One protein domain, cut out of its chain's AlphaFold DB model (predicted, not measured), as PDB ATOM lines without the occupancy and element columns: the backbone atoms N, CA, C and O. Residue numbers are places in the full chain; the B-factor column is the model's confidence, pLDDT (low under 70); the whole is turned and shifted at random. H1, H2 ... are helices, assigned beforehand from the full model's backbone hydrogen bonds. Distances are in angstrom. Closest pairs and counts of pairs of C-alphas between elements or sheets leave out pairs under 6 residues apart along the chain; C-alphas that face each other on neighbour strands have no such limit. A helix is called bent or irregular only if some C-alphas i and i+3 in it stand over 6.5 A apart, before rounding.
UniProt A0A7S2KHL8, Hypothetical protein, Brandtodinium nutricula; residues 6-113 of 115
ATOM      1  N   GLU A   6      23.606 -25.240 -29.110       90.50
ATOM      2  CA  GLU A   6      24.971 -25.772 -29.057       90.50
ATOM      3  C   GLU A   6      25.434 -26.367 -30.396       90.50
ATOM      4  O   GLU A   6      26.588 -26.206 -30.788       90.50
ATOM      5  N   TRP A   7      24.530 -27.021 -31.138       90.88
ATOM      6  CA  TRP A   7      24.835 -27.537 -32.472       90.88
ATOM      7  C   TRP A   7      25.271 -26.412 -33.416       90.88
ATOM      8  O   TRP A   7      26.335 -26.504 -34.028       90.88
ATOM      9  N   PHE A   8      24.486 -25.333 -33.493       92.44
ATOM     10  CA  PHE A   8      24.785 -24.204 -34.375       92.44
ATOM     11  C   PHE A   8      26.068 -23.477 -33.973       92.44
ATOM     12  O   PHE A   8      26.866 -23.135 -34.846       92.44
ATOM     13  N   LEU A   9      26.299 -23.287 -32.670       91.06
ATOM     14  CA  LEU A   9      27.541 -22.697 -32.172       91.06
ATOM     15  C   LEU A   9      28.747 -23.537 -32.585       91.06
ATOM     16  O   LEU A   9      29.701 -23.006 -33.149       91.06
ATOM     17  N   ARG A  10      28.684 -24.856 -32.384       90.62
ATOM     18  CA  ARG A  10      29.760 -25.750 -32.804       90.62
ATOM     19  C   ARG A  10      30.026 -25.638 -34.300       90.62
ATOM     20  O   ARG A  10      31.178 -25.453 -34.667       90.62
ATOM     21  N   CYS A  11      28.994 -25.690 -35.144       92.56
ATOM     22  CA  CYS A  11      29.150 -25.553 -36.594       92.56
ATOM     23  C   CYS A  11      29.794 -24.218 -36.997       92.56
ATOM     24  O   CYS A  11      30.625 -24.201 -37.899       92.56
ATOM     25  N   ALA A  12      29.449 -23.114 -36.329       90.44
ATOM     26  CA  ALA A  12      30.059 -21.811 -36.592       90.44
ATOM     27  C   ALA A  12      31.544 -21.765 -36.187       90.44
ATOM     28  O   ALA A  12      32.363 -21.204 -36.912       90.44
ATOM     29  N   TYR A  13      31.908 -22.377 -35.055       88.50
ATOM     30  CA  TYR A  13      33.273 -22.334 -34.521       88.50
ATOM     31  C   TYR A  13      34.227 -23.380 -35.101       88.50
ATOM     32  O   TYR A  13      35.440 -23.157 -35.113       88.50
ATOM     33  N   SER A  14      33.715 -24.535 -35.531       88.31
ATOM     34  CA  SER A  14      34.532 -25.636 -36.057       88.31
ATOM     35  C   SER A  14      34.745 -25.570 -37.564       88.31
ATOM     36  O   SER A  14      35.586 -26.300 -38.084       88.31
ATOM     37  N   SER A  15      33.987 -24.726 -38.260       90.31
ATOM     38  CA  SER A  15      33.994 -24.642 -39.718       90.31
ATOM     39  C   SER A  15      34.424 -23.254 -40.186       90.31
ATOM     40  O   SER A  15      34.385 -22.273 -39.447       90.31
ATOM     41  N   ALA A  16      34.869 -23.178 -41.435       90.38
ATOM     42  CA  ALA A  16      35.229 -21.928 -42.083       90.38
ATOM     43  C   ALA A  16      34.799 -21.975 -43.547       90.38
ATOM     44  O   ALA A  16      34.904 -23.020 -44.189       90.38
ATOM     45  N   ASN A  17      34.355 -20.835 -44.059       92.69
ATOM     46  CA  ASN A  17      34.020 -20.648 -45.463       92.69
ATOM     47  C   ASN A  17      35.194 -20.047 -46.244       92.69
ATOM     48  O   ASN A  17      36.095 -19.430 -45.666       92.69
ATOM     49  N   PHE A  18      35.156 -20.217 -47.565       91.00
ATOM     50  CA  PHE A  18      36.107 -19.599 -48.494       91.00
ATOM     51  C   PHE A  18      35.447 -18.450 -49.263       91.00
ATOM     52  O   PHE A  18      34.362 -18.004 -48.885       91.00
ATOM     53  N   GLU A  19      36.067 -17.929 -50.322       90.69
ATOM     54  CA  GLU A  19      35.374 -17.031 -51.252       90.69
ATOM     55  C   GLU A  19      34.075 -17.665 -51.757       90.69
ATOM     56  O   GLU A  19      34.063 -18.821 -52.172       90.69
ATOM     57  N   THR A  20      32.987 -16.897 -51.741       89.50
ATOM     58  CA  THR A  20      31.632 -17.343 -52.097       89.50
ATOM     59  C   THR A  20      30.892 -16.271 -52.882       89.50
ATOM     60  O   THR A  20      31.171 -15.087 -52.703       89.50
ATOM     61  N   GLY A  21      29.872 -16.663 -53.645       84.62
ATOM     62  CA  GLY A  21      28.823 -15.745 -54.106       84.62
ATOM     63  C   GLY A  21      28.744 -15.536 -55.617       84.62
ATOM     64  O   GLY A  21      27.930 -14.732 -56.065       84.62
ATOM     65  N   ASN A  22      29.531 -16.266 -56.405       88.31
ATOM     66  CA  ASN A  22      29.460 -16.253 -57.867       88.31
ATOM     67  C   ASN A  22      29.617 -17.676 -58.413       88.31
ATOM     68  O   ASN A  22      30.468 -18.408 -57.920       88.31
ATOM     69  N   ASP A  23      28.876 -18.046 -59.460       89.62
ATOM     70  CA  ASP A  23      28.862 -19.414 -60.005       89.62
ATOM     71  C   ASP A  23      30.249 -19.881 -60.473       89.62
ATOM     72  O   ASP A  23      30.589 -21.053 -60.331       89.62
ATOM     73  N   LEU A  24      31.083 -18.966 -60.980       91.75
ATOM     74  CA  LEU A  24      32.458 -19.284 -61.379       91.75
ATOM     75  C   LEU A  24      33.331 -19.631 -60.165       91.75
ATOM     76  O   LEU A  24      34.060 -20.617 -60.190       91.75
ATOM     77  N   VAL A  25      33.237 -18.843 -59.092       90.12
ATOM     78  CA  VAL A  25      33.990 -19.072 -57.849       90.12
ATOM     79  C   VAL A  25      33.478 -20.326 -57.145       90.12
ATOM     80  O   VAL A  25      34.260 -21.211 -56.809       90.12
ATOM     81  N   ASP A  26      32.162 -20.426 -56.978       91.38
ATOM     82  CA  ASP A  26      31.491 -21.555 -56.340       91.38
ATOM     83  C   ASP A  26      31.781 -22.857 -57.115       91.38
ATOM     84  O   ASP A  26      32.064 -23.890 -56.510       91.38
ATOM     85  N   GLY A  27      31.821 -22.797 -58.452       90.62
ATOM     86  CA  GLY A  27      32.223 -23.903 -59.319       90.62
ATOM     87  C   GLY A  27      33.695 -24.300 -59.176       90.62
ATOM     88  O   GLY A  27      33.985 -25.490 -59.070       90.62
ATOM     89  N   LEU A  28      34.625 -23.337 -59.109       91.88
ATOM     90  CA  LEU A  28      36.058 -23.605 -58.894       91.88
ATOM     91  C   LEU A  28      36.327 -24.313 -57.563       91.88
ATOM     92  O   LEU A  28      37.159 -25.215 -57.498       91.88
ATOM     93  N   TYR A  29      35.601 -23.936 -56.511       89.62
ATOM     94  CA  TYR A  29      35.659 -24.613 -55.216       89.62
ATOM     95  C   TYR A  29      34.812 -25.896 -55.159       89.62
ATOM     96  O   TYR A  29      34.742 -26.529 -54.106       89.62
ATOM     97  N   GLY A  30      34.144 -26.286 -56.251       91.56
ATOM     98  CA  GLY A  30      33.272 -27.461 -56.291       91.56
ATOM     99  C   GLY A  30      32.145 -27.407 -55.258       91.56
ATOM    100  O   GLY A  30      31.778 -28.440 -54.706       91.56
ATOM    101  N   TRP A  31      31.637 -26.209 -54.950       90.19
ATOM    102  CA  TRP A  31      30.647 -25.928 -53.902       90.19
ATOM    103  C   TRP A  31      31.088 -26.223 -52.457       90.19
ATOM    104  O   TRP A  31      30.272 -26.170 -51.534       90.19
ATOM    105  N   LEU A  32      32.379 -26.463 -52.215       90.50
ATOM    106  CA  LEU A  32      32.933 -26.722 -50.877       90.50
ATOM    107  C   LEU A  32      33.288 -25.445 -50.098       90.50
ATOM    108  O   LEU A  32      33.962 -25.514 -49.071       90.50
ATOM    109  N   ASN A  33      32.832 -24.283 -50.562       93.38
ATOM    110  CA  ASN A  33      33.091 -22.963 -49.991       93.38
ATOM    111  C   ASN A  33      32.024 -22.479 -48.984       93.38
ATOM    112  O   ASN A  33      32.240 -21.449 -48.342       93.38
ATOM    113  N   TYR A  34      30.939 -23.244 -48.786       94.62
ATOM    114  CA  TYR A  34      29.844 -22.984 -47.830       94.62
ATOM    115  C   TYR A  34      29.782 -24.030 -46.698       94.62
ATOM    116  O   TYR A  34      28.734 -24.603 -46.394       94.62
ATOM    117  N   GLN A  35      30.925 -24.337 -46.085       95.31
ATOM    118  CA  GLN A  35      31.033 -25.337 -45.022       95.31
ATOM    119  C   GLN A  35      30.216 -24.990 -43.776       95.31
ATOM    120  O   GLN A  35      29.635 -25.887 -43.174       95.31
ATOM    121  N   VAL A  36      30.161 -23.725 -43.359       94.25
ATOM    122  CA  VAL A  36      29.399 -23.331 -42.162       94.25
ATOM    123  C   VAL A  36      27.917 -23.666 -42.354       94.25
ATOM    124  O   VAL A  36      27.333 -24.370 -41.531       94.25
ATOM    125  N   GLU A  37      27.327 -23.251 -43.475       95.50
ATOM    126  CA  GLU A  37      25.926 -23.516 -43.805       95.50
ATOM    127  C   GLU A  37      25.666 -25.005 -44.029       95.50
ATOM    128  O   GLU A  37      24.653 -25.512 -43.553       95.50
ATOM    129  N   HIS A  38      26.587 -25.715 -44.685       95.00
ATOM    130  CA  HIS A  38      26.469 -27.154 -44.902       95.00
ATOM    131  C   HIS A  38      26.421 -27.937 -43.584       95.00
ATOM    132  O   HIS A  38      25.584 -28.820 -43.413       95.00
ATOM    133  N   HIS A  39      27.264 -27.584 -42.611       94.44
ATOM    134  CA  HIS A  39      27.243 -28.238 -41.302       94.44
ATOM    135  C   HIS A  39      26.011 -27.844 -40.470       94.44
ATOM    136  O   HIS A  39      25.519 -28.658 -39.690       94.44
ATOM    137  N   MET A  40      25.482 -26.627 -40.634       93.75
ATOM    138  CA  MET A  40      24.252 -26.200 -39.956       93.75
ATOM    139  C   MET A  40      22.990 -26.833 -40.562       93.75
ATOM    140  O   MET A  40      22.078 -27.200 -39.821       93.75
ATOM    141  N   PHE A  41      22.937 -26.971 -41.890       94.06
ATOM    142  CA  PHE A  41      21.755 -27.374 -42.657       94.06
ATOM    143  C   PHE A  41      22.105 -28.408 -43.744       94.06
ATOM    144  O   PHE A  41      21.913 -28.135 -44.929       94.06
ATOM    145  N   PRO A  42      22.567 -29.616 -43.372       91.81
ATOM    146  CA  PRO A  42      23.139 -30.585 -44.318       91.81
ATOM    147  C   PRO A  42      22.163 -31.069 -45.398       91.81
ATOM    148  O   PRO A  42      22.589 -31.534 -46.450       91.81
ATOM    149  N   ASP A  43      20.859 -30.949 -45.149       92.94
ATOM    150  CA  ASP A  43      19.803 -31.390 -46.061       92.94
ATOM    151  C   ASP A  43      19.507 -30.367 -47.187       92.94
ATOM    152  O   ASP A  43      18.695 -30.639 -48.070       92.94
ATOM    153  N   MET A  44      20.121 -29.175 -47.166       93.06
ATOM    154  CA  MET A  44      19.914 -28.143 -48.191       93.06
ATOM    155  C   MET A  44      20.850 -28.305 -49.393       93.06
ATOM    156  O   MET A  44      21.966 -28.816 -49.301       93.06
ATOM    157  N   THR A  45      20.398 -27.803 -50.540       93.00
ATOM    158  CA  THR A  45      21.195 -27.770 -51.770       93.00
ATOM    159  C   THR A  45      22.233 -26.640 -51.745       93.00
ATOM    160  O   THR A  45      22.010 -25.608 -51.103       93.00
ATOM    161  N   PRO A  46      23.330 -26.755 -52.513       89.62
ATOM    162  CA  PRO A  46      24.366 -25.724 -52.557       89.62
ATOM    163  C   PRO A  46      23.854 -24.324 -52.940       89.62
ATOM    164  O   PRO A  46      24.210 -23.321 -52.320       89.62
ATOM    165  N   LEU A  47      22.904 -24.251 -53.880       91.62
ATOM    166  CA  LEU A  47      22.254 -22.997 -54.280       91.62
ATOM    167  C   LEU A  47      21.477 -22.328 -53.135       91.62
ATOM    168  O   LEU A  47      21.349 -21.101 -53.106       91.62
ATOM    169  N   GLN A  48      20.940 -23.114 -52.197       94.12
ATOM    170  CA  GLN A  48      20.268 -22.588 -51.011       94.12
ATOM    171  C   GLN A  48      21.278 -22.028 -50.009       94.12
ATOM    172  O   GLN A  48      21.004 -20.972 -49.441       94.12
ATOM    173  N   TYR A  49      22.458 -22.644 -49.851       94.00
ATOM    174  CA  TYR A  49      23.513 -22.112 -48.979       94.00
ATOM    175  C   TYR A  49      23.931 -20.700 -49.380       94.00
ATOM    176  O   TYR A  49      24.040 -19.833 -48.517       94.00
ATOM    177  N   ARG A  50      24.037 -20.417 -50.685       92.62
ATOM    178  CA  ARG A  50      24.323 -19.061 -51.179       92.62
ATOM    179  C   ARG A  50      23.303 -18.021 -50.705       92.62
ATOM    180  O   ARG A  50      23.673 -16.902 -50.362       92.62
ATOM    181  N   LYS A  51      22.018 -18.381 -50.669       93.44
ATOM    182  CA  LYS A  51      20.943 -17.499 -50.175       93.44
ATOM    183  C   LYS A  51      20.935 -17.399 -48.649       93.44
ATOM    184  O   LYS A  51      20.546 -16.372 -48.102       93.44
ATOM    185  N   LEU A  52      21.342 -18.467 -47.974       94.00
ATOM    186  CA  LEU A  52      21.302 -18.591 -46.522       94.00
ATOM    187  C   LEU A  52      22.484 -17.908 -45.831       94.00
ATOM    188  O   LEU A  52      22.311 -17.334 -44.759       94.00
ATOM    189  N   GLN A  53      23.657 -17.922 -46.459       94.88
ATOM    190  CA  GLN A  53      24.887 -17.341 -45.929       94.88
ATOM    191  C   GLN A  53      24.717 -15.914 -45.366       94.88
ATOM    192  O   GLN A  53      25.104 -15.687 -44.217       94.88
ATOM    193  N   PRO A  54      24.131 -14.930 -46.086       94.38
ATOM    194  CA  PRO A  54      23.956 -13.585 -45.530       94.38
ATOM    195  C   PRO A  54      23.056 -13.565 -44.283       94.38
ATOM    196  O   PRO A  54      23.307 -12.786 -43.360       94.38
ATOM    197  N   LEU A  55      22.053 -14.447 -44.209       95.38
ATOM    198  CA  LEU A  55      21.185 -14.578 -43.036       95.38
ATOM    199  C   LEU A  55      21.968 -15.147 -41.849       95.38
ATOM    200  O   LEU A  55      21.945 -14.556 -40.771       95.38
ATOM    201  N   VAL A  56      22.726 -16.227 -42.055       93.62
ATOM    202  CA  VAL A  56      23.584 -16.828 -41.020       93.62
ATOM    203  C   VAL A  56      24.595 -15.809 -40.500       93.62
ATOM    204  O   VAL A  56      24.667 -15.592 -39.293       93.62
ATOM    205  N   LYS A  57      25.288 -15.087 -41.391       92.12
ATOM    206  CA  LYS A  57      26.203 -13.994 -41.021       92.12
ATOM    207  C   LYS A  57      25.526 -12.932 -40.150       92.12
ATOM    208  O   LYS A  57      26.109 -12.490 -39.161       92.12
ATOM    209  N   SER A  58      24.306 -12.516 -40.499       91.75
ATOM    210  CA  SER A  58      23.566 -11.501 -39.734       91.75
ATOM    211  C   SER A  58      23.177 -11.983 -38.332       91.75
ATOM    212  O   SER A  58      23.321 -11.234 -37.365       91.75
ATOM    213  N   VAL A  59      22.761 -13.247 -38.200       91.12
ATOM    214  CA  VAL A  59      22.442 -13.873 -36.911       91.12
ATOM    215  C   VAL A  59      23.706 -14.023 -36.067       91.12
ATOM    216  O   VAL A  59      23.710 -13.609 -34.909       91.12
ATOM    217  N   CYS A  60      24.801 -14.526 -36.643       89.75
ATOM    218  CA  CYS A  60      26.082 -14.634 -35.947       89.75
ATOM    219  C   CYS A  60      26.542 -13.271 -35.415       89.75
ATOM    220  O   CYS A  60      26.859 -13.151 -34.234       89.75
ATOM    221  N   ARG A  61      26.461 -12.217 -36.239       88.50
ATOM    222  CA  ARG A  61      26.784 -10.843 -35.829       88.50
ATOM    223  C   ARG A  61      25.891 -10.349 -34.691       88.50
ATOM    224  O   ARG A  61      26.399  -9.791 -33.725       88.50
ATOM    225  N   LYS A  62      24.576 -10.576 -34.780       86.88
ATOM    226  CA  LYS A  62      23.603 -10.172 -33.752       86.88
ATOM    227  C   LYS A  62      23.898 -10.799 -32.386       86.88
ATOM    228  O   LYS A  62      23.653 -10.164 -31.366       86.88
ATOM    229  N   HIS A  63      24.405 -12.029 -32.369       85.56
ATOM    230  CA  HIS A  63      24.669 -12.791 -31.147       85.56
ATOM    231  C   HIS A  63      26.152 -12.818 -30.736       85.56
ATOM    232  O   HIS A  63      26.503 -13.548 -29.815       85.56
ATOM    233  N   GLY A  64      27.023 -12.048 -31.400       84.19
ATOM    234  CA  GLY A  64      28.461 -12.029 -31.106       84.19
ATOM    235  C   GLY A  64      29.179 -13.354 -31.395       84.19
ATOM    236  O   GLY A  64      30.248 -13.607 -30.848       84.19
ATOM    237  N   VAL A  65      28.599 -14.211 -32.238       85.75
ATOM    238  CA  VAL A  65      29.173 -15.507 -32.617       85.75
ATOM    239  C   VAL A  65      30.189 -15.301 -33.734       85.75
ATOM    240  O   VAL A  65      29.896 -14.657 -34.745       85.75
ATOM    241  N   MET A  66      31.377 -15.883 -33.573       84.44
ATOM    242  CA  MET A  66      32.405 -15.862 -34.611       84.44
ATOM    243  C   MET A  66      31.928 -16.658 -35.826       84.44
ATOM    244  O   MET A  66      31.584 -17.831 -35.723       84.44
ATOM    245  N   TYR A  67      31.952 -16.019 -36.986       86.94
ATOM    246  CA  TYR A  67      31.697 -16.644 -38.273       86.94
ATOM    247  C   TYR A  67      32.968 -16.479 -39.097       86.94
ATOM    248  O   TYR A  67      33.389 -15.349 -39.292       86.94
ATOM    249  N   VAL A  68      33.602 -17.565 -39.545       88.56
ATOM    250  CA  VAL A  68      34.902 -17.491 -40.231       88.56
ATOM    251  C   VAL A  68      34.725 -17.619 -41.733       88.56
ATOM    252  O   VAL A  68      34.229 -18.631 -42.222       88.56
ATOM    253  N   GLN A  69      35.227 -16.631 -42.468       89.94
ATOM    254  CA  GLN A  69      35.376 -16.704 -43.915       89.94
ATOM    255  C   GLN A  69      36.711 -16.093 -44.336       89.94
ATOM    256  O   GLN A  69      37.053 -14.999 -43.898       89.94
ATOM    257  N   GLN A  70      37.495 -16.834 -45.119       87.81
ATOM    258  CA  GLN A  70      38.874 -16.474 -45.459       87.81
ATOM    259  C   GLN A  70      39.208 -16.841 -46.894       87.81
ATOM    260  O   GLN A  70      38.597 -17.737 -47.466       87.81
ATOM    261  N   ASN A  71      40.259 -16.225 -47.429       87.25
ATOM    262  CA  ASN A  71      40.712 -16.564 -48.761       87.25
ATOM    263  C   ASN A  71      41.277 -17.981 -48.860       87.25
ATOM    264  O   ASN A  71      42.149 -18.366 -48.075       87.25
ATOM    265  N   GLY A  72      40.775 -18.763 -49.818       86.56
ATOM    266  CA  GLY A  72      41.173 -20.161 -49.991       86.56
ATOM    267  C   GLY A  72      42.642 -20.320 -50.387       86.56
ATOM    268  O   GLY A  72      43.327 -21.189 -49.848       86.56
ATOM    269  N   ILE A  73      43.169 -19.431 -51.234       88.31
ATOM    270  CA  ILE A  73      44.594 -19.404 -51.608       88.31
ATOM    271  C   ILE A  73      45.445 -19.041 -50.392       88.31
ATOM    272  O   ILE A  73      46.442 -19.706 -50.115       88.31
ATOM    273  N   TYR A  74      45.032 -18.036 -49.618       88.38
ATOM    274  CA  TYR A  74      45.704 -17.673 -48.370       88.38
ATOM    275  C   TYR A  74      45.748 -18.854 -47.387       88.38
ATOM    276  O   TYR A  74      46.795 -19.150 -46.810       88.38
ATOM    277  N   ARG A  75      44.628 -19.567 -47.218       86.75
ATOM    278  CA  ARG A  75      44.524 -20.754 -46.356       86.75
ATOM    279  C   ARG A  75      45.417 -21.895 -46.827       86.75
ATOM    280  O   ARG A  75      46.080 -22.510 -45.992       86.75
ATOM    281  N   LEU A  76      45.463 -22.150 -48.131       90.12
ATOM    282  CA  LEU A  76      46.360 -23.134 -48.728       90.12
ATOM    283  C   LEU A  76      47.823 -22.763 -48.473       90.12
ATOM    284  O   LEU A  76      48.598 -23.581 -47.985       90.12
ATOM    285  N   TRP A  77      48.191 -21.508 -48.732       91.00
ATOM    286  CA  TRP A  77      49.555 -21.031 -48.540       91.00
ATOM    287  C   TRP A  77      49.985 -21.114 -47.072       91.00
ATOM    288  O   TRP A  77      51.079 -21.577 -46.754       91.00
ATOM    289  N   LYS A  78      49.085 -20.757 -46.151       88.44
ATOM    290  CA  LYS A  78      49.307 -20.914 -44.714       88.44
ATOM    291  C   LYS A  78      49.470 -22.375 -44.308       88.44
ATOM    292  O   LYS A  78      50.345 -22.679 -43.504       88.44
ATOM    293  N   MET A  79      48.662 -23.277 -44.863       89.12
ATOM    294  CA  MET A  79      48.797 -24.714 -44.615       89.12
ATOM    295  C   MET A  79      50.181 -25.216 -45.037       89.12
ATOM    296  O   MET A  79      50.834 -25.890 -44.247       89.12
ATOM    297  N   LEU A  80      50.666 -24.810 -46.214       93.12
ATOM    298  CA  LEU A  80      52.005 -25.171 -46.686       93.12
ATOM    299  C   LEU A  80      53.104 -24.673 -45.739       93.12
ATOM    300  O   LEU A  80      53.988 -25.443 -45.379       93.12
ATOM    301  N   ARG A  81      53.023 -23.425 -45.262       91.56
ATOM    302  CA  ARG A  81      53.985 -22.904 -44.273       91.56
ATOM    303  C   ARG A  81      53.977 -23.686 -42.969       91.56
ATOM    304  O   ARG A  81      55.033 -23.978 -42.425       91.56
ATOM    305  N   VAL A  82      52.789 -24.022 -42.466       90.88
ATOM    306  CA  VAL A  82      52.653 -24.834 -41.251       90.88
ATOM    307  C   VAL A  82      53.239 -26.230 -41.470       90.88
ATOM    308  O   VAL A  82      53.914 -26.743 -40.584       90.88
ATOM    309  N   ALA A  83      53.031 -26.828 -42.646       90.69
ATOM    310  CA  ALA A  83      53.574 -28.141 -42.988       90.69
ATOM    311  C   ALA A  83      55.111 -28.149 -43.076       90.69
ATOM    312  O   ALA A  83      55.734 -29.129 -42.678       90.69
ATOM    313  N   VAL A  84      55.718 -27.058 -43.557       94.31
ATOM    314  CA  VAL A  84      57.182 -26.879 -43.631       94.31
ATOM    315  C   VAL A  84      57.791 -26.468 -42.277       94.31
ATOM    316  O   VAL A  84      58.997 -26.584 -42.081       94.31
ATOM    317  N   GLY A  85      56.966 -26.062 -41.305       89.81
ATOM    318  CA  GLY A  85      57.398 -25.646 -39.963       89.81
ATOM    319  C   GLY A  85      57.661 -24.143 -39.812       89.81
ATOM    320  O   GLY A  85      58.022 -23.689 -38.726       89.81
ATOM    321  N   ASP A  86      57.415 -23.363 -40.865       88.62
ATOM    322  CA  ASP A  86      57.628 -21.911 -40.917       88.62
ATOM    323  C   ASP A  86      56.519 -21.100 -40.228       88.62
ATOM    324  O   ASP A  86      56.615 -19.876 -40.101       88.62
ATOM    325  N   ASP A  87      55.419 -21.749 -39.840       84.81
ATOM    326  CA  ASP A  87      54.292 -21.114 -39.155       84.81
ATOM    327  C   ASP A  87      53.589 -22.096 -38.197       84.81
ATOM    328  O   ASP A  87      53.806 -23.309 -38.231       84.81
ATOM    329  N   LYS A  88      52.727 -21.575 -37.318       82.56
ATOM    330  CA  LYS A  88      51.956 -22.348 -36.336       82.56
ATOM    331  C   LYS A  88      50.473 -22.366 -36.693       82.56
ATOM    332  O   LYS A  88      49.894 -21.378 -37.143       82.56
ATOM    333  N   MET A  89      49.818 -23.494 -36.419       77.88
ATOM    334  CA  MET A  89      48.376 -23.633 -36.614       77.88
ATOM    335  C   MET A  89      47.611 -22.657 -35.708       77.88
ATOM    336  O   MET A  89      47.801 -22.637 -34.489       77.88
ATOM    337  N   GLN A  90      46.716 -21.859 -36.296       68.56
ATOM    338  CA  GLN A  90      45.827 -21.002 -35.516       68.56
ATOM    339  C   GLN A  90      44.847 -21.866 -34.724       68.56
ATOM    340  O   GLN A  90      44.075 -22.630 -35.300       68.56
ATOM    341  N   ARG A  91      44.870 -21.728 -33.396       66.19
ATOM    342  CA  ARG A  91      43.892 -22.365 -32.511       66.19
ATOM    343  C   ARG A  91      42.639 -21.507 -32.417       66.19
ATOM    344  O   ARG A  91      42.728 -20.280 -32.370       66.19
ATOM    345  N   CYS A  92      41.483 -22.163 -32.370       56.69
ATOM    346  CA  CYS A  92      40.217 -21.487 -32.129       56.69
ATOM    347  C   CYS A  92      40.251 -20.860 -30.726       56.69
ATOM    348  O   CYS A  92      40.401 -21.569 -29.734       56.69
ATOM    349  N   LYS A  93      40.167 -19.526 -30.653       60.44
ATOM    350  CA  LYS A  93      40.138 -18.761 -29.391       60.44
ATOM    351  C   LYS A  93      38.714 -18.503 -28.886       60.44
ATOM    352  O   LYS A  93      38.538 -17.790 -27.910       60.44
ATOM    353  N   ALA A  94      37.709 -19.070 -29.550       56.72
ATOM    354  CA  ALA A  94      36.301 -18.778 -29.309       56.72
ATOM    355  C   ALA A  94      35.761 -19.241 -27.943       56.72
ATOM    356  O   ALA A  94      34.646 -18.882 -27.581       56.72
ATOM    357  N   ILE A  95      36.538 -20.010 -27.174       53.50
ATOM    358  CA  ILE A  95      36.189 -20.450 -25.815       53.50
ATOM    359  C   ILE A  95      36.836 -19.518 -24.775       53.50
ATOM    360  O   ILE A  95      37.437 -19.969 -23.804       53.50
ATOM    361  N   ILE A  96      36.792 -18.207 -25.006       48.41
ATOM    362  CA  ILE A  96      37.136 -17.213 -23.988       48.41
ATOM    363  C   ILE A  96      36.012 -16.191 -23.992       48.41
ATOM    364  O   ILE A  96      35.823 -15.468 -24.969       48.41
ATOM    365  N   ASP A  97      35.251 -16.170 -22.902       45.56
ATOM    366  CA  ASP A  97      34.295 -15.108 -22.633       45.56
ATOM    367  C   ASP A  97      35.073 -13.777 -22.568       45.56
ATOM    368  O   ASP A  97      35.963 -13.641 -21.720       45.56
ATOM    369  N   PRO A  98      34.799 -12.792 -23.445       45.81
ATOM    370  CA  PRO A  98      35.478 -11.498 -23.400       45.81
ATOM    371  C   PRO A  98      35.280 -10.772 -22.056       45.81
ATOM    372  O   PRO A  98      36.090  -9.911 -21.711       45.81
ATOM    373  N   ALA A  99      34.268 -11.144 -21.259       45.38
ATOM    374  CA  ALA A  99      34.087 -10.649 -19.897       45.38
ATOM    375  C   ALA A  99      35.161 -11.159 -18.912       45.38
ATOM    376  O   ALA A  99      35.460 -10.475 -17.934       45.38
ATOM    377  N   VAL A 100      35.784 -12.314 -19.174       47.47
ATOM    378  CA  VAL A 100      36.837 -12.903 -18.324       47.47
ATOM    379  C   VAL A 100      38.203 -12.249 -18.567       47.47
ATOM    380  O   VAL A 100      39.033 -12.210 -17.664       47.47
ATOM    381  N   GLU A 101      38.444 -11.667 -19.748       45.25
ATOM    382  CA  GLU A 101      39.723 -11.012 -20.076       45.25
ATOM    383  C   GLU A 101      39.808  -9.529 -19.663       45.25
ATOM    384  O   GLU A 101      40.824  -8.878 -19.913       45.25
ATOM    385  N   GLY A 102      38.768  -8.963 -19.036       34.31
ATOM    386  CA  GLY A 102      38.769  -7.561 -18.586       34.31
ATOM    387  C   GLY A 102      38.876  -6.531 -19.721       34.31
ATOM    388  O   GLY A 102      39.078  -5.343 -19.471       34.31
ATOM    389  N   LYS A 103      38.735  -6.964 -20.978       35.88
ATOM    390  CA  LYS A 103      38.732  -6.109 -22.165       35.88
ATOM    391  C   LYS A 103      37.291  -5.947 -22.608       35.88
ATOM    392  O   LYS A 103      36.734  -6.825 -23.262       35.88
ATOM    393  N   GLY A 104      36.685  -4.830 -22.204       33.72
ATOM    394  CA  GLY A 104      35.324  -4.473 -22.593       33.72
ATOM    395  C   GLY A 104      35.120  -4.693 -24.086       33.72
ATOM    396  O   GLY A 104      35.938  -4.211 -24.864       33.72
ATOM    397  N   ALA A 105      34.083  -5.473 -24.423       39.66
ATOM    398  CA  ALA A 105      33.564  -5.780 -25.757       39.66
ATOM    399  C   ALA A 105      34.473  -5.308 -26.902       39.66
ATOM    400  O   ALA A 105      34.136  -4.379 -27.638       39.66
ATOM    401  N   ALA A 106      35.657  -5.912 -27.027       37.84
ATOM    402  CA  ALA A 106      36.517  -5.619 -28.155       37.84
ATOM    403  C   ALA A 106      35.758  -6.112 -29.384       37.84
ATOM    404  O   ALA A 106      35.465  -7.305 -29.490       37.84
ATOM    405  N   ALA A 107      35.367  -5.173 -30.246       41.44
ATOM    406  CA  ALA A 107      34.705  -5.454 -31.506       41.44
ATOM    407  C   ALA A 107      35.395  -6.653 -32.163       41.44
ATOM    408  O   ALA A 107      36.621  -6.652 -32.306       41.44
ATOM    409  N   VAL A 108      34.615  -7.690 -32.494       45.75
ATOM    410  CA  VAL A 108      35.114  -8.838 -33.256       45.75
ATOM    411  C   VAL A 108      35.852  -8.250 -34.458       45.75
ATOM    412  O   VAL A 108      35.220  -7.523 -35.222       45.75
ATOM    413  N   PRO A 109      37.174  -8.460 -34.588       41.12
ATOM    414  CA  PRO A 109      37.946  -7.751 -35.593       41.12
ATOM    415  C   PRO A 109      37.357  -8.039 -36.973       41.12
ATOM    416  O   PRO A 109      37.115  -9.204 -37.296       41.12
ATOM    417  N   ASP A 110      37.159  -6.994 -37.782       41.09
ATOM    418  CA  ASP A 110      36.608  -7.079 -39.148       41.09
ATOM    419  C   ASP A 110      37.334  -8.128 -40.013       41.09
ATOM    420  O   ASP A 110      36.751  -8.717 -40.915       41.09
ATOM    421  N   ALA A 111      38.581  -8.469 -39.668       39.00
ATOM    422  CA  ALA A 111      39.365  -9.548 -40.272       39.00
ATOM    423  C   ALA A 111      38.777 -10.969 -40.109       39.00
ATOM    424  O   ALA A 111      39.260 -11.908 -40.743       39.00
ATOM    425  N   LEU A 112      37.775 -11.160 -39.247       47.19
ATOM    426  CA  LEU A 112      37.041 -12.420 -39.092       47.19
ATOM    427  C   LEU A 112      35.673 -12.379 -39.773       47.19
ATOM    428  O   LEU A 112      35.115 -13.430 -40.052       47.19
ATOM    429  N   VAL A 113      35.170 -11.193 -40.111       41.81
ATOM    430  CA  VAL A 113      33.921 -10.982 -40.843       41.81
ATOM    431  C   VAL A 113      34.303 -10.496 -42.239       41.81
ATOM    432  O   VAL A 113      34.154  -9.324 -42.558       41.81
TER     433      VAL A 113
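What this domain is: This is residues 6 to 113 of the 115 residues of the protein "Hypothetical protein" of Brandtodinium nutricula (UniProt A0A7S2KHL8). A small cluster of three helices, with H1 and H3 side by side and H4 crossing H3 nearly at right angles, has H2 near H4 at one end and H5 off to one side, touching no helix. From the far end of H5 a long stretch with no named element, residues 85 to 113, folds back past the cluster, sticks out with residues 99 to 104 and then turns back toward the link between H4 and H5. The printed part has 108 residues with five named helices, H1, H2, H3, H4 and H5 in that order, and no named strand; the class is all helix, though under half of the residues, 51 of the 108, are in named elements. The whole is compact, with a radius of gyration of the C-alphas of 15.1 A, and its C-alphas span 44 by 37 by 22 A along their three main axes.

How they stand to each other: H1, residues 6 to 14, touches H3, residues 35 to 40. The closest C-alphas of the two are those of Cys 11 and His 39, 5.7 A apart. Their lines stand at a shallow tilt of 8 degrees and they run opposite ways. H2, residues 23 to 28, touches no helix; it is apart from both H1 and H3. H4, residues 46 to 62, touches H3 with residues 49 to 56 alone, and the closest C-alphas are those of Glu 37 and Tyr 49, 5.9 A apart. The lines of H3 and H4 are about perpendicular, at 79 degrees. H4 has a kink of 39 degrees near residue 53. It is irregular, but only just: C-alphas 51 and 54 are 6.8 A apart. H1 and H4 are near each other, with 5 pairs of C-alphas within 10 A, and so are H2 and H4, also with 5 pairs. H5, residues 72 to 84, is apart from H1, H2, H3 and H4. In H1, H2, H3 and H5 each backbone O of residue i is within hydrogen-bond range of the N of residue i+4 inside the helix; in H4 this holds for 10 of 13 pairs.

Where its parts are: The printed part begins with H1, whose first C-alpha, that of Glu 6, is at (24.971, -25.772, -29.057), and H1 ends at Ser 14, 11.9 A away. H2 runs from Asp 23 to Leu 28. H3 runs from Gln 35 to Met 40. H4, the longest helix with 17 residues, begins at Pro 46 with C-alpha at (24.366, -25.724, -52.557) and ends at Lys 62, a length of 24.4 A from first to last C-alpha. H5 begins at Gly 72 and measures 18.5 A to its last C-alpha, that of Val 84, at (57.182, -26.879, -43.631).

The domain as a whole: The two C-alphas farthest apart are those of Leu 24 and Gly 102, at 44.8 A. The C-alphas of Glu 6 and Val 113, the first and last printed residues, are 20.9 A apart. The printed part has no cut. The link from H3 to H4 is tight, with 5 residues, and the links from H1 to H2, H2 to H3 and H4 to H5 are short, with 8, 6 and 9 residues. The C-alphas of residues 85 to 113 lie 8 to 26 A from the mean of the C-alphas, and within this stretch residues 99 to 104 stand free. The centre of H3 is nearest to that mean, at 9.4 A, and the centre of H2 is farthest, at 18.0 A. The mean pLDDT of the printed part is 80.8; the model's confidence is low, under 70, in residues 90 to 113.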